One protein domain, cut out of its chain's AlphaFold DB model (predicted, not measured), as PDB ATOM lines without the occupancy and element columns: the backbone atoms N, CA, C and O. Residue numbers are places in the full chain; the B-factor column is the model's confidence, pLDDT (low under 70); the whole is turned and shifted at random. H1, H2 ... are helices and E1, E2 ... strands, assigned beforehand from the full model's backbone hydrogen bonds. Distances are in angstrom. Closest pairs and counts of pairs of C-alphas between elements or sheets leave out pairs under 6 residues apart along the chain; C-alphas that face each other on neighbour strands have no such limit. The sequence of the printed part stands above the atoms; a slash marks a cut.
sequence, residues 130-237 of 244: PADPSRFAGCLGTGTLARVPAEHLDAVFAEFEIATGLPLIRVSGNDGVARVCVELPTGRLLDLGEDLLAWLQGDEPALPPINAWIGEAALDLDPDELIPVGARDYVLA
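Overview. This is residues 130 to 237 of the 244 residues of an uncharacterized protein of Nocardia puris (UniProt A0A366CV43). A strongly twisted sheet of six strands runs through the domain, with the long helix H1 grazing it near E1 and E6, the short helix H2 over E3 and E2, and the hairpin E5 and E6 at the far end from residues 130 to 134. The 108 printed residues, 130 to 237, hold two named helices and six named strands in the order H1 E1 E2 E3 H2 E4 E5 E6. The mixed sheet runs E4 E3 E2 E1 E6 E5, and E1 and E6 are its parallel pair. The class is mixed, helices and strands, with under half of the residues in named elements. The whole is compact, with a radius of gyration of the C-alphas of 12.9 A and spans of 36 by 27 by 21 A.

Along the chain. Begin at residues 130 to 149, which hold no named element. Find C-alpha 150 at (21.225, 14.797, -28.482); from there H1, residues 150 to 164, runs 20.3 A to C-alpha 164 at (5.811, 18.048, -15.652). Next come E1, residues 168 to 172, 13.3 A long, and E2, residues 178 to 183, 15.0 A long. E3, residues 189 to 192, leads to H2, residues 194 to 201, 10.5 A long. Then look for E4 at residues 214 to 217, E5 at 226 to 228 and E6 at 233 to 236, which ends with C-alpha 236 at (15.732, 23.176, -39.991).

Arrangement. Start in the sheet with E1, E2 and E3, a meander, each strand the antiparallel neighbour of the one before. N 171 and O 179 are 2.9 A apart between E1 and E2, and N 182 and O 190 are 2.7 A apart between E2 and E3. The edge strand E4 is antiparallel to E3, with N 215 and O 191 at 2.8 A. E6 is the parallel neighbour of E1, with an angle of 38 degrees between their directions, and N 172 and O 234 are 2.8 A apart, within hydrogen-bond range. E6 and the edge strand E5 form an antiparallel hairpin, with N 227 and O 235 at 2.9 A. H1 is on the sheet but only grazes it, with its residues 150 to 161; its closest C-alphas to E1 are those of Phe 157 and Leu 168, 5.7 A apart. H2 is on the sheet at a height of 9.9 A, over E3 and, only just, over E2, on which 3 of its 8 C-alphas fall. It runs along the strands, at 17 degrees to E3 on the local plane. The closest C-alphas of H2 and E2 are those of Leu 197 and Val 180, 7.6 A apart. H1 and H2 are apart. In both helices every O i to N i+4 pair is within hydrogen-bond range.

Size, cuts and confidence. Look for the two farthest C-alphas at Ala 131 and Ala 237, 37.6 A apart. The printed part has no cut. The link from H2 to E4, residues 202 to 213, is long. The mean pLDDT of the printed part is 89.9, and confidence is low, under 70, at residues 185 to 187.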
ATOM      1  N   PRO A 130       7.767  19.725 -10.937       92.06
ATOM      2  CA  PRO A 130       8.456  18.482 -10.643       92.06
ATOM      3  C   PRO A 130       8.618  18.329  -9.125       92.06
ATOM      4  O   PRO A 130       8.961  19.278  -8.423       92.06
ATOM      5  N   ALA A 131       8.433  17.111  -8.611       92.88
ATOM      6  CA  ALA A 131       8.583  16.827  -7.179       92.88
ATOM      7  C   ALA A 131      10.013  17.077  -6.652       92.88
ATOM      8  O   ALA A 131      10.198  17.335  -5.464       92.88
ATOM      9  N   ASP A 132      11.012  17.000  -7.537       93.56
ATOM     10  CA  ASP A 132      12.406  17.344  -7.257       93.56
ATOM     11  C   ASP A 132      12.949  18.294  -8.342       93.56
ATOM     12  O   ASP A 132      13.564  17.843  -9.313       93.56
ATOM     13  N   PRO A 133      12.726  19.615  -8.204       93.62
ATOM     14  CA  PRO A 133      13.232  20.602  -9.156       93.62
ATOM     15  C   PRO A 133      14.759  20.593  -9.267       93.62
ATOM     16  O   PRO A 133      15.309  20.851 -10.334       93.62
ATOM     17  N   SER A 134      15.462  20.265  -8.180       93.56
ATOM     18  CA  SER A 134      16.926  20.346  -8.125       93.56
ATOM     19  C   SER A 134      17.624  19.389  -9.094       93.56
ATOM     20  O   SER A 134      18.743  19.662  -9.516       93.56
ATOM     21  N   ARG A 135      16.938  18.314  -9.507       95.25
ATOM     22  CA  ARG A 135      17.405  17.372 -10.532       95.25
ATOM     23  C   ARG A 135      17.559  18.012 -11.915       95.25
ATOM     24  O   ARG A 135      18.410  17.570 -12.682       95.25
ATOM     25  N   PHE A 136      16.732  19.003 -12.241       96.38
ATOM     26  CA  PHE A 136      16.695  19.626 -13.568       96.38
ATOM     27  C   PHE A 136      17.398  20.989 -13.609       96.38
ATOM     28  O   PHE A 136      17.767  21.457 -14.681       96.38
ATOM     29  N   ALA A 137      17.638  21.618 -12.457       96.50
ATOM     30  CA  ALA A 137      18.377  22.875 -12.393       96.50
ATOM     31  C   ALA A 137      19.784  22.715 -13.001       96.50
ATOM     32  O   ALA A 137      20.587  21.905 -12.532       96.50
ATOM     33  N   GLY A 138      20.088  23.481 -14.051       96.44
ATOM     34  CA  GLY A 138      21.384  23.432 -14.732       96.44
ATOM     35  C   GLY A 138      21.693  22.139 -15.487       96.44
ATOM     36  O   GLY A 138      22.846  21.930 -15.869       96.44
ATOM     37  N   CYS A 139      20.712  21.264 -15.726       96.00
ATOM     38  CA  CYS A 139      20.949  19.980 -16.383       96.00
ATOM     39  C   CYS A 139      21.429  20.111 -17.838       96.00
ATOM     40  O   CYS A 139      22.044  19.178 -18.350       96.00
ATOM     41  N   LEU A 140      21.181  21.242 -18.507       95.00
ATOM     42  CA  LEU A 140      21.670  21.520 -19.865       95.00
ATOM     43  C   LEU A 140      23.064  22.172 -19.877       95.00
ATOM     44  O   LEU A 140      23.747  22.145 -20.901       95.00
ATOM     45  N   GLY A 141      23.505  22.707 -18.734       92.69
ATOM     46  CA  GLY A 141      24.752  23.453 -18.578       92.69
ATOM     47  C   GLY A 141      24.722  24.865 -19.182       92.69
ATOM     48  O   GLY A 141      23.890  25.195 -20.022       92.69
ATOM     49  N   THR A 142      25.696  25.691 -18.794       84.94
ATOM     50  CA  THR A 142      25.789  27.132 -19.122       84.94
ATOM     51  C   THR A 142      26.348  27.423 -20.528       84.94
ATOM     52  O   THR A 142      26.938  28.471 -20.795       84.94
ATOM     53  N   GLY A 143      26.245  26.456 -21.441       83.25
ATOM     54  CA  GLY A 143      26.771  26.537 -22.804       83.25
ATOM     55  C   GLY A 143      25.688  26.789 -23.852       83.25
ATOM     56  O   GLY A 143      24.492  26.754 -23.575       83.25
ATOM     57  N   THR A 144      26.110  26.989 -25.103       88.88
ATOM     58  CA  THR A 144      25.186  27.055 -26.243       88.88
ATOM     59  C   THR A 144      24.394  25.750 -26.362       88.88
ATOM     60  O   THR A 144      24.999  24.682 -26.465       88.88
ATOM     61  N   LEU A 145      23.064  25.841 -26.445       91.69
ATOM     62  CA  LEU A 145      22.148  24.699 -26.607       91.69
ATOM     63  C   LEU A 145      22.523  23.755 -27.752       91.69
ATOM     64  O   LEU A 145      22.407  22.537 -27.615       91.69
ATOM     65  N   ALA A 146      23.037  24.296 -28.858       90.25
ATOM     66  CA  ALA A 146      23.495  23.520 -30.012       90.25
ATOM     67  C   ALA A 146      24.644  22.544 -29.680       90.25
ATOM     68  O   ALA A 146      24.876  21.582 -30.405       90.25
ATOM     69  N   ARG A 147      25.384  22.774 -28.585       90.12
ATOM     70  CA  ARG A 147      26.491  21.908 -28.146       90.12
ATOM     71  C   ARG A 147      26.060  20.804 -27.191       90.12
ATOM     72  O   ARG A 147      26.871  19.923 -26.909       90.12
ATOM     73  N   VAL A 148      24.832  20.848 -26.678       92.81
ATOM     74  CA  VAL A 148      24.328  19.794 -25.798       92.81
ATOM     75  C   VAL A 148      24.134  18.522 -26.639       92.81
ATOM     76  O   VAL A 148      23.508  18.594 -27.700       92.81
ATOM     77  N   PRO A 149      24.687  17.363 -26.237       92.94
ATOM     78  CA  PRO A 149      24.512  16.122 -26.986       92.94
ATOM     79  C   PRO A 149      23.037  15.715 -27.080       92.94
ATOM     80  O   PRO A 149      22.315  15.795 -26.086       92.94
ATOM     81  N   ALA A 150      22.608  15.226 -28.248       91.62
ATOM     82  CA  ALA A 150      21.225  14.797 -28.482       91.62
ATOM     83  C   ALA A 150      20.777  13.703 -27.497       91.62
ATOM     84  O   ALA A 150      19.690  13.779 -26.945       91.62
ATOM     85  N   GLU A 151      21.653  12.744 -27.184       92.94
ATOM     86  CA  GLU A 151      21.379  11.676 -26.208       92.94
ATOM     87  C   GLU A 151      21.103  12.203 -24.792       92.94
ATOM     88  O   GLU A 151      20.270  11.660 -24.067       92.94
ATOM     89  N   HIS A 152      21.785  13.284 -24.405       94.62
ATOM     90  CA  HIS A 152      21.593  13.927 -23.111       94.62
ATOM     91  C   HIS A 152      20.295  14.737 -23.092       94.62
ATOM     92  O   HIS A 152      19.540  14.651 -22.128       94.62
ATOM     93  N   LEU A 153      20.001  15.463 -24.176       94.25
ATOM     94  CA  LEU A 153      18.731  16.175 -24.348       94.25
ATOM     95  C   LEU A 153      17.542  15.225 -24.321       94.25
ATOM     96  O   LEU A 153      16.603  15.460 -23.570       94.25
ATOM     97  N   ASP A 154      17.605  14.137 -25.085       93.75
ATOM     98  CA  ASP A 154      16.540  13.142 -25.161       93.75
ATOM     99  C   ASP A 154      16.224  12.573 -23.773       93.75
ATOM    100  O   ASP A 154      15.054  12.465 -23.408       93.75
ATOM    101  N   ALA A 155      17.255  12.254 -22.980       94.88
ATOM    102  CA  ALA A 155      17.087  11.759 -21.617       94.88
ATOM    103  C   ALA A 155      16.477  12.820 -20.686       94.88
ATOM    104  O   ALA A 155      15.483  12.547 -20.013       94.88
ATOM    105  N   VAL A 156      17.040  14.031 -20.670       95.88
ATOM    106  CA  VAL A 156      16.572  15.130 -19.813       95.88
ATOM    107  C   VAL A 156      15.137  15.518 -20.151       95.88
ATOM    108  O   VAL A 156      14.304  15.606 -19.253       95.88
ATOM    109  N   PHE A 157      14.823  15.725 -21.429       96.62
ATOM    110  CA  PHE A 157      13.492  16.136 -21.865       96.62
ATOM    111  C   PHE A 157      12.456  15.036 -21.648       96.62
ATOM    112  O   PHE A 157      11.350  15.348 -21.224       96.62
ATOM    113  N   ALA A 158      12.805  13.759 -21.842       95.88
ATOM    114  CA  ALA A 158      11.899  12.660 -21.510       95.88
ATOM    115  C   ALA A 158      11.556  12.627 -20.014       95.88
ATOM    116  O   ALA A 158      10.395  12.475 -19.639       95.88
ATOM    117  N   GLU A 159      12.555  12.773 -19.142       96.62
ATOM    118  CA  GLU A 159      12.326  12.802 -17.697       96.62
ATOM    119  C   GLU A 159      11.545  14.042 -17.261       96.62
ATOM    120  O   GLU A 159      10.669  13.946 -16.399       96.62
ATOM    121  N   PHE A 160      11.840  15.194 -17.865       96.00
ATOM    122  CA  PHE A 160      11.145  16.443 -17.586       96.00
ATOM    123  C   PHE A 160       9.680  16.371 -18.017       96.00
ATOM    124  O   PHE A 160       8.799  16.729 -17.239       96.00
ATOM    125  N   GLU A 161       9.402  15.833 -19.204       95.12
ATOM    126  CA  GLU A 161       8.048  15.599 -19.706       95.12
ATOM    127  C   GLU A 161       7.267  14.657 -18.780       95.12
ATOM    128  O   GLU A 161       6.133  14.951 -18.419       95.12
ATOM    129  N   ILE A 162       7.877  13.565 -18.306       95.31
ATOM    130  CA  ILE A 162       7.234  12.663 -17.337       95.31
ATOM    131  C   ILE A 162       6.913  13.392 -16.025       95.31
ATOM    132  O   ILE A 162       5.867  13.148 -15.422       95.31
ATOM    133  N   ALA A 163       7.815  14.258 -15.559       94.88
ATOM    134  CA  ALA A 163       7.658  14.961 -14.292       94.88
ATOM    135  C   ALA A 163       6.649  16.117 -14.358       94.88
ATOM    136  O   ALA A 163       6.005  16.412 -13.353       94.88
ATOM    137  N   THR A 164       6.528  16.770 -15.515       93.12
ATOM    138  CA  THR A 164       5.811  18.048 -15.652       93.12
ATOM    139  C   THR A 164       4.639  18.020 -16.622       93.12
ATOM    140  O   THR A 164       3.777  18.891 -16.550       93.12
ATOM    141  N   GLY A 165       4.600  17.039 -17.521       91.88
ATOM    142  CA  GLY A 165       3.690  16.995 -18.660       91.88
ATOM    143  C   GLY A 165       4.096  17.902 -19.825       91.88
ATOM    144  O   GLY A 165       3.291  18.060 -20.738       91.88
ATOM    145  N   LEU A 166       5.291  18.511 -19.803       92.38
ATOM    146  CA  LEU A 166       5.747  19.440 -20.839       92.38
ATOM    147  C   LEU A 166       6.601  18.725 -21.910       92.38
ATOM    148  O   LEU A 166       7.750  18.376 -21.624       92.38
ATOM    149  N   PRO A 167       6.081  18.506 -23.132       92.88
ATOM    150  CA  PRO A 167       6.826  17.876 -24.222       92.88
ATOM    151  C   PRO A 167       7.820  18.864 -24.834       92.88
ATOM    152  O   PRO A 167       7.426  19.825 -25.493       92.88
ATOM    153  N   LEU A 168       9.112  18.641 -24.603       96.00
ATOM    154  CA  LEU A 168      10.180  19.519 -25.082       96.00
ATOM    155  C   LEU A 168      10.927  18.912 -26.263       96.00
ATOM    156  O   LEU A 168      11.267  17.729 -26.247       96.00
ATOM    157  N   ILE A 169      11.255  19.759 -27.234       96.25
ATOM    158  CA  ILE A 169      12.148  19.443 -28.345       96.25
ATOM    159  C   ILE A 169      13.196  20.541 -28.510       96.25
ATOM    160  O   ILE A 169      12.963  21.700 -28.168       96.25
ATOM    161  N   ARG A 170      14.357  20.193 -29.063       96.50
ATOM    162  CA  ARG A 170      15.331  21.167 -29.558       96.50
ATOM    163  C   ARG A 170      15.181  21.312 -31.066       96.50
ATOM    164  O   ARG A 170      15.149  20.313 -31.779       96.50
ATOM    165  N   VAL A 171      15.186  22.552 -31.541       94.94
ATOM    166  CA  VAL A 171      15.287  22.883 -32.965       94.94
ATOM    167  C   VAL A 171      16.574  23.663 -33.196       94.94
ATOM    168  O   VAL A 171      16.788  24.713 -32.591       94.94
ATOM    169  N   SER A 172      17.452  23.136 -34.048       93.25
ATOM    170  CA  SER A 172      18.716  23.778 -34.413       93.25
ATOM    171  C   SER A 172      18.632  24.406 -35.803       93.25
ATOM    172  O   SER A 172      18.307  23.739 -36.787       93.25
ATOM    173  N   GLY A 173      18.954  25.693 -35.875       86.50
ATOM    174  CA  GLY A 173      19.152  26.435 -37.109       86.50
ATOM    175  C   GLY A 173      20.528  26.184 -37.724       86.50
ATOM    176  O   GLY A 173      21.479  25.737 -37.077       86.50
ATOM    177  N   ASN A 174      20.643  26.507 -39.011       74.69
ATOM    178  CA  ASN A 174      21.880  26.339 -39.783       74.69
ATOM    179  C   ASN A 174      22.971  27.364 -39.422       74.69
ATOM    180  O   ASN A 174      24.137  27.192 -39.773       74.69
ATOM    181  N   ASP A 175      22.604  28.418 -38.701       78.00
ATOM    182  CA  ASP A 175      23.490  29.438 -38.140       78.00
ATOM    183  C   ASP A 175      24.157  29.002 -36.820       78.00
ATOM    184  O   ASP A 175      24.961  29.742 -36.247       78.00
ATOM    185  N   GLY A 176      23.861  27.788 -36.343       77.25
ATOM    186  CA  GLY A 176      24.358  27.268 -35.072       77.25
ATOM    187  C   GLY A 176      23.592  27.788 -33.855       77.25
ATOM    188  O   GLY A 176      24.031  27.549 -32.724       77.25
ATOM    189  N   VAL A 177      22.466  28.477 -34.061       87.38
ATOM    190  CA  VAL A 177      21.520  28.839 -33.003       87.38
ATOM    191  C   VAL A 177      20.563  27.670 -32.792       87.38
ATOM    192  O   VAL A 177      20.066  27.079 -33.743       87.38
ATOM    193  N   ALA A 178      20.310  27.312 -31.535       92.06
ATOM    194  CA  ALA A 178      19.321  26.300 -31.194       92.06
ATOM    195  C   ALA A 178      18.320  26.869 -30.194       92.06
ATOM    196  O   ALA A 178      18.706  27.597 -29.277       92.06
ATOM    197  N   ARG A 179      17.053  26.508 -30.376       93.31
ATOM    198  CA  ARG A 179      15.921  26.894 -29.533       93.31
ATOM    199  C   ARG A 179      15.326  25.642 -28.901       93.31
ATOM    200  O   ARG A 179      15.423  24.553 -29.470       93.31
ATOM    201  N   VAL A 180      14.734  25.794 -27.723       96.19
ATOM    202  CA  VAL A 180      13.906  24.745 -27.119       96.19
ATOM    203  C   VAL A 180      12.458  25.140 -27.324       96.19
ATOM    204  O   VAL A 180      12.071  26.259 -26.987       96.19
ATOM    205  N   CYS A 181      11.681  24.220 -27.874       95.00
ATOM    206  CA  CYS A 181      10.274  24.415 -28.155       95.00
ATOM    207  C   CYS A 181       9.437  23.388 -27.393       95.00
ATOM    208  O   CYS A 181       9.882  22.273 -27.118       95.00
ATOM    209  N   VAL A 182       8.210  23.774 -27.074       91.62
ATOM    210  CA  VAL A 182       7.156  22.893 -26.592       91.62
ATOM    211  C   VAL A 182       6.402  22.363 -27.806       91.62
ATOM    212  O   VAL A 182       5.823  23.147 -28.562       91.62
ATOM    213  N   GLU A 183       6.404  21.046 -27.989       87.38
ATOM    214  CA  GLU A 183       5.702  20.394 -29.095       87.38
ATOM    215  C   GLU A 183       4.267  20.057 -28.694       87.38
ATOM    216  O   GLU A 183       4.007  19.268 -27.787       87.38
ATOM    217  N   LEU A 184       3.293  20.642 -29.381       75.19
ATOM    218  CA  LEU A 184       1.894  20.344 -29.112       75.19
ATOM    219  C   LEU A 184       1.452  19.073 -29.846       75.19
ATOM    220  O   LEU A 184       1.922  18.806 -30.948       75.19
ATOM    221  N   PRO A 185       0.428  18.349 -29.343       66.31
ATOM    222  CA  PRO A 185      -0.183  17.230 -30.075       66.31
ATOM    223  C   PRO A 185      -0.719  17.601 -31.468       66.31
ATOM    224  O   PRO A 185      -1.061  16.731 -32.261       66.31
ATOM    225  N   THR A 186      -0.855  18.899 -31.737       63.44
ATOM    226  CA  THR A 186      -1.265  19.470 -33.018       63.44
ATOM    227  C   THR A 186      -0.117  19.606 -34.022       63.44
ATOM    228  O   THR A 186      -0.373  20.008 -35.150       63.44
ATOM    229  N   GLY A 187       1.125  19.319 -33.621       69.50
ATOM    230  CA  GLY A 187       2.340  19.572 -34.398       69.50
ATOM    231  C   GLY A 187       2.841  21.017 -34.315       69.50
ATOM    232  O   GLY A 187       3.909  21.318 -34.830       69.50
ATOM    233  N   ARG A 188       2.105  21.928 -33.658       72.00
ATOM    234  CA  ARG A 188       2.553  23.314 -33.452       72.00
ATOM    235  C   ARG A 188       3.675  23.385 -32.424       72.00
ATOM    236  O   ARG A 188       3.649  22.662 -31.427       72.00
ATOM    237  N   LEU A 189       4.575  24.342 -32.628       82.62
ATOM    238  CA  LEU A 189       5.662  24.650 -31.712       82.62
ATOM    239  C   LEU A 189       5.427  25.983 -31.000       82.62
ATOM    240  O   LEU A 189       5.097  26.995 -31.619       82.62
ATOM    241  N   LEU A 190       5.608  25.973 -29.685       85.56
ATOM    242  CA  LEU A 190       5.708  27.179 -28.865       85.56
ATOM    243  C   LEU A 190       7.138  27.287 -28.348       85.56
ATOM    244  O   LEU A 190       7.767  26.266 -28.094       85.56
ATOM    245  N   ASP A 191       7.657  28.488 -28.151       92.38
ATOM    246  CA  ASP A 191       8.934  28.644 -27.466       92.38
ATOM    247  C   ASP A 191       8.841  28.178 -26.013       92.38
ATOM    248  O   ASP A 191       7.810  28.316 -25.344       92.38
ATOM    249  N   LEU A 192       9.948  27.653 -25.495       95.94
ATOM    250  CA  LEU A 192      10.132  27.554 -24.056       95.94
ATOM    251  C   LEU A 192      10.315  28.962 -23.478       95.94
ATOM    252  O   LEU A 192      11.052  29.773 -24.036       95.94
ATOM    253  N   GLY A 193       9.678  29.244 -22.344       95.19
ATOM    254  CA  GLY A 193       9.869  30.510 -21.645       95.19
ATOM    255  C   GLY A 193      11.337  30.733 -21.275       95.19
ATOM    256  O   GLY A 193      12.009  29.815 -20.795       95.19
ATOM    257  N   GLU A 194      11.826  31.955 -21.491       94.50
ATOM    258  CA  GLU A 194      13.246  32.309 -21.346       94.50
ATOM    259  C   GLU A 194      13.785  31.996 -19.944       94.50
ATOM    260  O   GLU A 194      14.843  31.384 -19.818       94.50
ATOM    261  N   ASP A 195      13.021  32.313 -18.895       95.62
ATOM    262  CA  ASP A 195      13.412  32.044 -17.506       95.62
ATOM    263  C   ASP A 195      13.531  30.539 -17.222       95.62
ATOM    264  O   ASP A 195      14.405  30.100 -16.470       95.62
ATOM    265  N   LEU A 196      12.656  29.720 -17.821       96.50
ATOM    266  CA  LEU A 196      12.704  28.269 -17.629       96.50
ATOM    267  C   LEU A 196      13.912  27.687 -18.357       96.50
ATOM    268  O   LEU A 196      14.607  26.832 -17.810       96.50
ATOM    269  N   LEU A 197      14.187  28.177 -19.567       96.50
ATOM    270  CA  LEU A 197      15.374  27.792 -20.314       96.50
ATOM    271  C   LEU A 197      16.656  28.164 -19.554       96.50
ATOM    272  O   LEU A 197      17.522  27.309 -19.368       96.50
ATOM    273  N   ALA A 198      16.737  29.392 -19.040       95.81
ATOM    274  CA  ALA A 198      17.861  29.869 -18.243       95.81
ATOM    275  C   ALA A 198      18.048  29.035 -16.963       95.81
ATOM    276  O   ALA A 198      19.170  28.677 -16.604       95.81
ATOM    277  N   TRP A 199      16.960  28.631 -16.301       97.25
ATOM    278  CA  TRP A 199      17.022  27.734 -15.145       97.25
ATOM    279  C   TRP A 199      17.528  26.327 -15.507       97.25
ATOM    280  O   TRP A 199      18.383  25.774 -14.807       97.25
ATOM    281  N   LEU A 200      17.078  25.756 -16.631       96.88
ATOM    282  CA  LEU A 200      17.588  24.476 -17.147       96.88
ATOM    283  C   LEU A 200      19.074  24.557 -17.543       96.88
ATOM    284  O   LEU A 200      19.790  23.558 -17.453       96.88
ATOM    285  N   GLN A 201      19.562  25.731 -17.953       95.94
ATOM    286  CA  GLN A 201      20.981  25.995 -18.237       95.94
ATOM    287  C   GLN A 201      21.800  26.331 -16.980       95.94
ATOM    288  O   GLN A 201      23.024  26.198 -16.985       95.94
ATOM    289  N   GLY A 202      21.130  26.655 -15.872       95.12
ATOM    290  CA  GLY A 202      21.751  26.972 -14.584       95.12
ATOM    291  C   GLY A 202      22.133  28.444 -14.437       95.12
ATOM    292  O   GLY A 202      22.868  28.788 -13.511       95.12
ATOM    293  N   ASP A 203      21.640  29.293 -15.338       94.19
ATOM    294  CA  ASP A 203      21.817  30.743 -15.304       94.19
ATOM    295  C   ASP A 203      20.835  31.404 -14.320       94.19
ATOM    296  O   ASP A 203      21.170  32.415 -13.701       94.19
ATOM    297  N   GLU A 204      19.669  30.787 -14.095       93.12
ATOM    298  CA  GLU A 204      18.699  31.202 -13.074       93.12
ATOM    299  C   GLU A 204      18.726  30.274 -11.841       93.12
ATOM    300  O   GLU A 204      18.764  29.047 -11.976       93.12
ATOM    301  N   PRO A 205      18.685  30.819 -10.606       90.06
ATOM    302  CA  PRO A 205      18.858  30.039  -9.380       90.06
ATOM    303  C   PRO A 205      17.575  29.353  -8.894       90.06
ATOM    304  O   PRO A 205      17.634  28.507  -7.999       90.06
ATOM    305  N   ALA A 206      16.415  29.735  -9.426       94.06
ATOM    306  CA  ALA A 206      15.117  29.250  -8.983       94.06
ATOM    307  C   ALA A 206      14.254  28.849 -10.179       94.06
ATOM    308  O   ALA A 206      14.299  29.493 -11.223       94.06
ATOM    309  N   LEU A 207      13.456  27.796  -9.993       96.12
ATOM    310  CA  LEU A 207      12.452  27.389 -10.968       96.12
ATOM    311  C   LEU A 207      11.434  28.534 -11.116       96.12
ATOM    312  O   LEU A 207      10.841  28.929 -10.103       96.12
ATOM    313  N   PRO A 208      11.226  29.087 -12.323       95.31
ATOM    314  CA  PRO A 208      10.204  30.104 -12.532       95.31
ATOM    315  C   PRO A 208       8.800  29.543 -12.280       95.31
ATOM    316  O   PRO A 208       8.591  28.328 -12.340       95.31
ATOM    317  N   PRO A 209       7.805  30.409 -12.028       93.56
ATOM    318  CA  PRO A 209       6.426  29.965 -11.881       93.56
ATOM    319  C   PRO A 209       5.915  29.322 -13.179       93.56
ATOM    320  O   PRO A 209       6.259  29.758 -14.277       93.56
ATOM    321  N   ILE A 210       5.046  28.312 -13.055       91.06
ATOM    322  CA  ILE A 210       4.506  27.521 -14.181       91.06
ATOM    323  C   ILE A 210       3.940  28.377 -15.327       91.06
ATOM    324  O   ILE A 210       4.064  28.028 -16.498       91.06
ATOM    325  N   ASN A 211       3.327  29.521 -15.019       87.31
ATOM    326  CA  ASN A 211       2.749  30.406 -16.032       87.31
ATOM    327  C   ASN A 211       3.788  31.111 -16.925       87.31
ATOM    328  O   ASN A 211       3.387  31.720 -17.911       87.31
ATOM    329  N   ALA A 212       5.077  31.027 -16.588       91.50
ATOM    330  CA  ALA A 212       6.192  31.548 -17.372       91.50
ATOM    331  C   ALA A 212       6.945  30.452 -18.150       91.50
ATOM    332  O   ALA A 212       7.954  30.736 -18.781       91.50
ATOM    333  N   TRP A 213       6.498  29.192 -18.099       93.56
ATOM    334  CA  TRP A 213       7.215  28.076 -18.730       93.56
ATOM    335  C   TRP A 213       7.006  27.988 -20.236       93.56
ATOM    336  O   TRP A 213       7.891  27.523 -20.947       93.56
ATOM    337  N   ILE A 214       5.842  28.410 -20.724       90.19
ATOM    338  CA  ILE A 214       5.494  28.387 -22.145       90.19
ATOM    339  C   ILE A 214       5.552  29.821 -22.663       90.19
ATOM    340  O   ILE A 214       4.850  30.691 -22.145       90.19
ATOM    341  N   GLY A 215       6.391  30.047 -23.669       88.38
ATOM    342  CA  GLY A 215       6.590  31.334 -24.317       88.38
ATOM    343  C   GLY A 215       5.529  31.645 -25.372       88.38
ATOM    344  O   GLY A 215       4.341  31.338 -25.216       88.38
ATOM    345  N   GLU A 216       5.975  32.309 -26.432       85.19
ATOM    346  CA  GLU A 216       5.149  32.695 -27.575       85.19
ATOM    347  C   GLU A 216       5.114  31.590 -28.641       85.19
ATOM    348  O   GLU A 216       5.823  30.586 -28.554       85.19
ATOM    349  N   ALA A 217       4.253  31.744 -29.645       77.56
ATOM    350  CA  ALA A 217       4.235  30.827 -30.778       77.56
ATOM    351  C   ALA A 217       5.511  30.980 -31.621       77.56
ATOM    352  O   ALA A 217       5.866  32.092 -32.014       77.56
ATOM    353  N   ALA A 218       6.162  29.861 -31.951       80.12
ATOM    354  CA  ALA A 218       7.342  29.846 -32.812       80.12
ATOM    355  C   ALA A 218       6.913  29.891 -34.290       80.12
ATOM    356  O   ALA A 218       7.018  28.908 -35.016       80.12
ATOM    357  N   LEU A 219       6.351  31.029 -34.712       74.12
ATOM    358  CA  LEU A 219       5.748  31.214 -36.041       74.12
ATOM    359  C   LEU A 219       6.755  31.100 -37.194       74.12
ATOM    360  O   LEU A 219       6.353  30.917 -38.339       74.12
ATOM    361  N   ASP A 220       8.045  31.236 -36.898       73.38
ATOM    362  CA  ASP A 220       9.143  31.085 -37.848       73.38
ATOM    363  C   ASP A 220       9.557  29.624 -38.083       73.38
ATOM    364  O   ASP A 220      10.380  29.365 -38.957       73.38
ATOM    365  N   LEU A 221       9.002  28.675 -37.320       77.69
ATOM    366  CA  LEU A 221       9.293  27.251 -37.450       77.69
ATOM    367  C   LEU A 221       8.114  26.526 -38.100       77.69
ATOM    368  O   LEU A 221       7.066  26.344 -37.478       77.69
ATOM    369  N   ASP A 222       8.311  26.064 -39.333       76.06
ATOM    370  CA  ASP A 222       7.374  25.158 -39.990       76.06
ATOM    371  C   ASP A 222       7.697  23.701 -39.599       76.06
ATOM    372  O   ASP A 222       8.814  23.238 -39.859       76.06
ATOM    373  N   PRO A 223       6.758  22.953 -38.986       74.56
ATOM    374  CA  PRO A 223       6.950  21.540 -38.662       74.56
ATOM    375  C   PRO A 223       7.357  20.672 -39.858       74.56
ATOM    376  O   PRO A 223       8.102  19.708 -39.674       74.56
ATOM    377  N   ASP A 224       6.925  21.015 -41.075       78.19
ATOM    378  CA  ASP A 224       7.257  20.261 -42.289       78.19
ATOM    379  C   ASP A 224       8.715  20.483 -42.743       78.19
ATOM    380  O   ASP A 224       9.275  19.672 -43.487       78.19
ATOM    381  N   GLU A 225       9.364  21.550 -42.265       82.06
ATOM    382  CA  GLU A 225      10.779  21.841 -42.514       82.06
ATOM    383  C   GLU A 225      11.713  21.212 -41.467       82.06
ATOM    384  O   GLU A 225      12.941  21.282 -41.602       82.06
ATOM    385  N   LEU A 226      11.166  20.574 -40.426       87.19
ATOM    386  CA  LEU A 226      11.947  19.960 -39.357       87.19
ATOM    387  C   LEU A 226      12.413  18.558 -39.742       87.19
ATOM    388  O   LEU A 226      11.633  17.622 -39.916       87.19
ATOM    389  N   ILE A 227      13.729  18.383 -39.798       90.75
ATOM    390  CA  ILE A 227      14.353  17.085 -40.038       90.75
ATOM    391  C   ILE A 227      14.766  16.489 -38.685       90.75
ATOM    392  O   ILE A 227      15.623  17.068 -38.010       90.75
ATOM    393  N   PRO A 228      14.214  15.334 -38.275       92.25
ATOM    394  CA  PRO A 228      14.589  14.698 -37.020       92.25
ATOM    395  C   PRO A 228      16.024  14.168 -37.088       92.25
ATOM    396  O   PRO A 228      16.396  13.434 -38.007       92.25
ATOM    397  N   VAL A 229      16.823  14.511 -36.082       91.12
ATOM    398  CA  VAL A 229      18.190  14.002 -35.869       91.12
ATOM    399  C   VAL A 229      18.326  13.228 -34.552       91.12
ATOM    400  O   VAL A 229      19.309  12.513 -34.358       91.12
ATOM    401  N   GLY A 230      17.314  13.312 -33.687       89.88
ATOM    402  CA  GLY A 230      17.136  12.541 -32.457       89.88
ATOM    403  C   GLY A 230      15.649  12.387 -32.126       89.88
ATOM    404  O   GLY A 230      14.794  12.765 -32.925       89.88
ATOM    405  N   ALA A 231      15.321  11.817 -30.962       92.31
ATOM    406  CA  ALA A 231      13.917  11.627 -30.586       92.31
ATOM    407  C   ALA A 231      13.220  12.954 -30.242       92.31
ATOM    408  O   ALA A 231      12.019  13.089 -30.455       92.31
ATOM    409  N   ARG A 232      13.974  13.915 -29.701       94.25
ATOM    410  CA  ARG A 232      13.520  15.264 -29.339       94.25
ATOM    411  C   ARG A 232      14.461  16.334 -29.889       94.25
ATOM    412  O   ARG A 232      14.646  17.386 -29.282       94.25
ATOM    413  N   ASP A 233      15.092  16.048 -31.020       94.88
ATOM    414  CA  ASP A 233      16.120  16.895 -31.609       94.88
ATOM    415  C   ASP A 233      15.946  16.981 -33.123       94.88
ATOM    416  O   ASP A 233      15.900  15.960 -33.816       94.88
ATOM    417  N   TYR A 234      15.849  18.209 -33.620       93.88
ATOM    418  CA  TYR A 234      15.503  18.527 -34.999       93.88
ATOM    419  C   TYR A 234      16.440  19.592 -35.566       93.88
ATOM    420  O   TYR A 234      16.963  20.448 -34.845       93.88
ATOM    421  N   VAL A 235      16.617  19.566 -36.884       92.44
ATOM    422  CA  VAL A 235      17.317  20.608 -37.643       92.44
ATOM    423  C   VAL A 235      16.391  21.200 -38.697       92.44
ATOM    424  O   VAL A 235      15.620  20.469 -39.317       92.44
ATOM    425  N   LEU A 236      16.476  22.511 -38.918       88.00
ATOM    426  CA  LEU A 236      15.732  23.176 -39.991       88.00
ATOM    427  C   LEU A 236      16.343  22.838 -41.355       88.00
ATOM    428  O   LEU A 236      17.543  23.050 -41.581       88.00
ATOM    429  N   ALA A 237      15.517  22.335 -42.271       75.81
ATOM    430  CA  ALA A 237      15.917  22.076 -43.645       75.81
ATOM    431  C   ALA A 237      16.494  23.352 -44.277       75.81
ATOM    432  O   ALA A 237      15.902  24.426 -44.225       75.81
TER     433      ALA A 237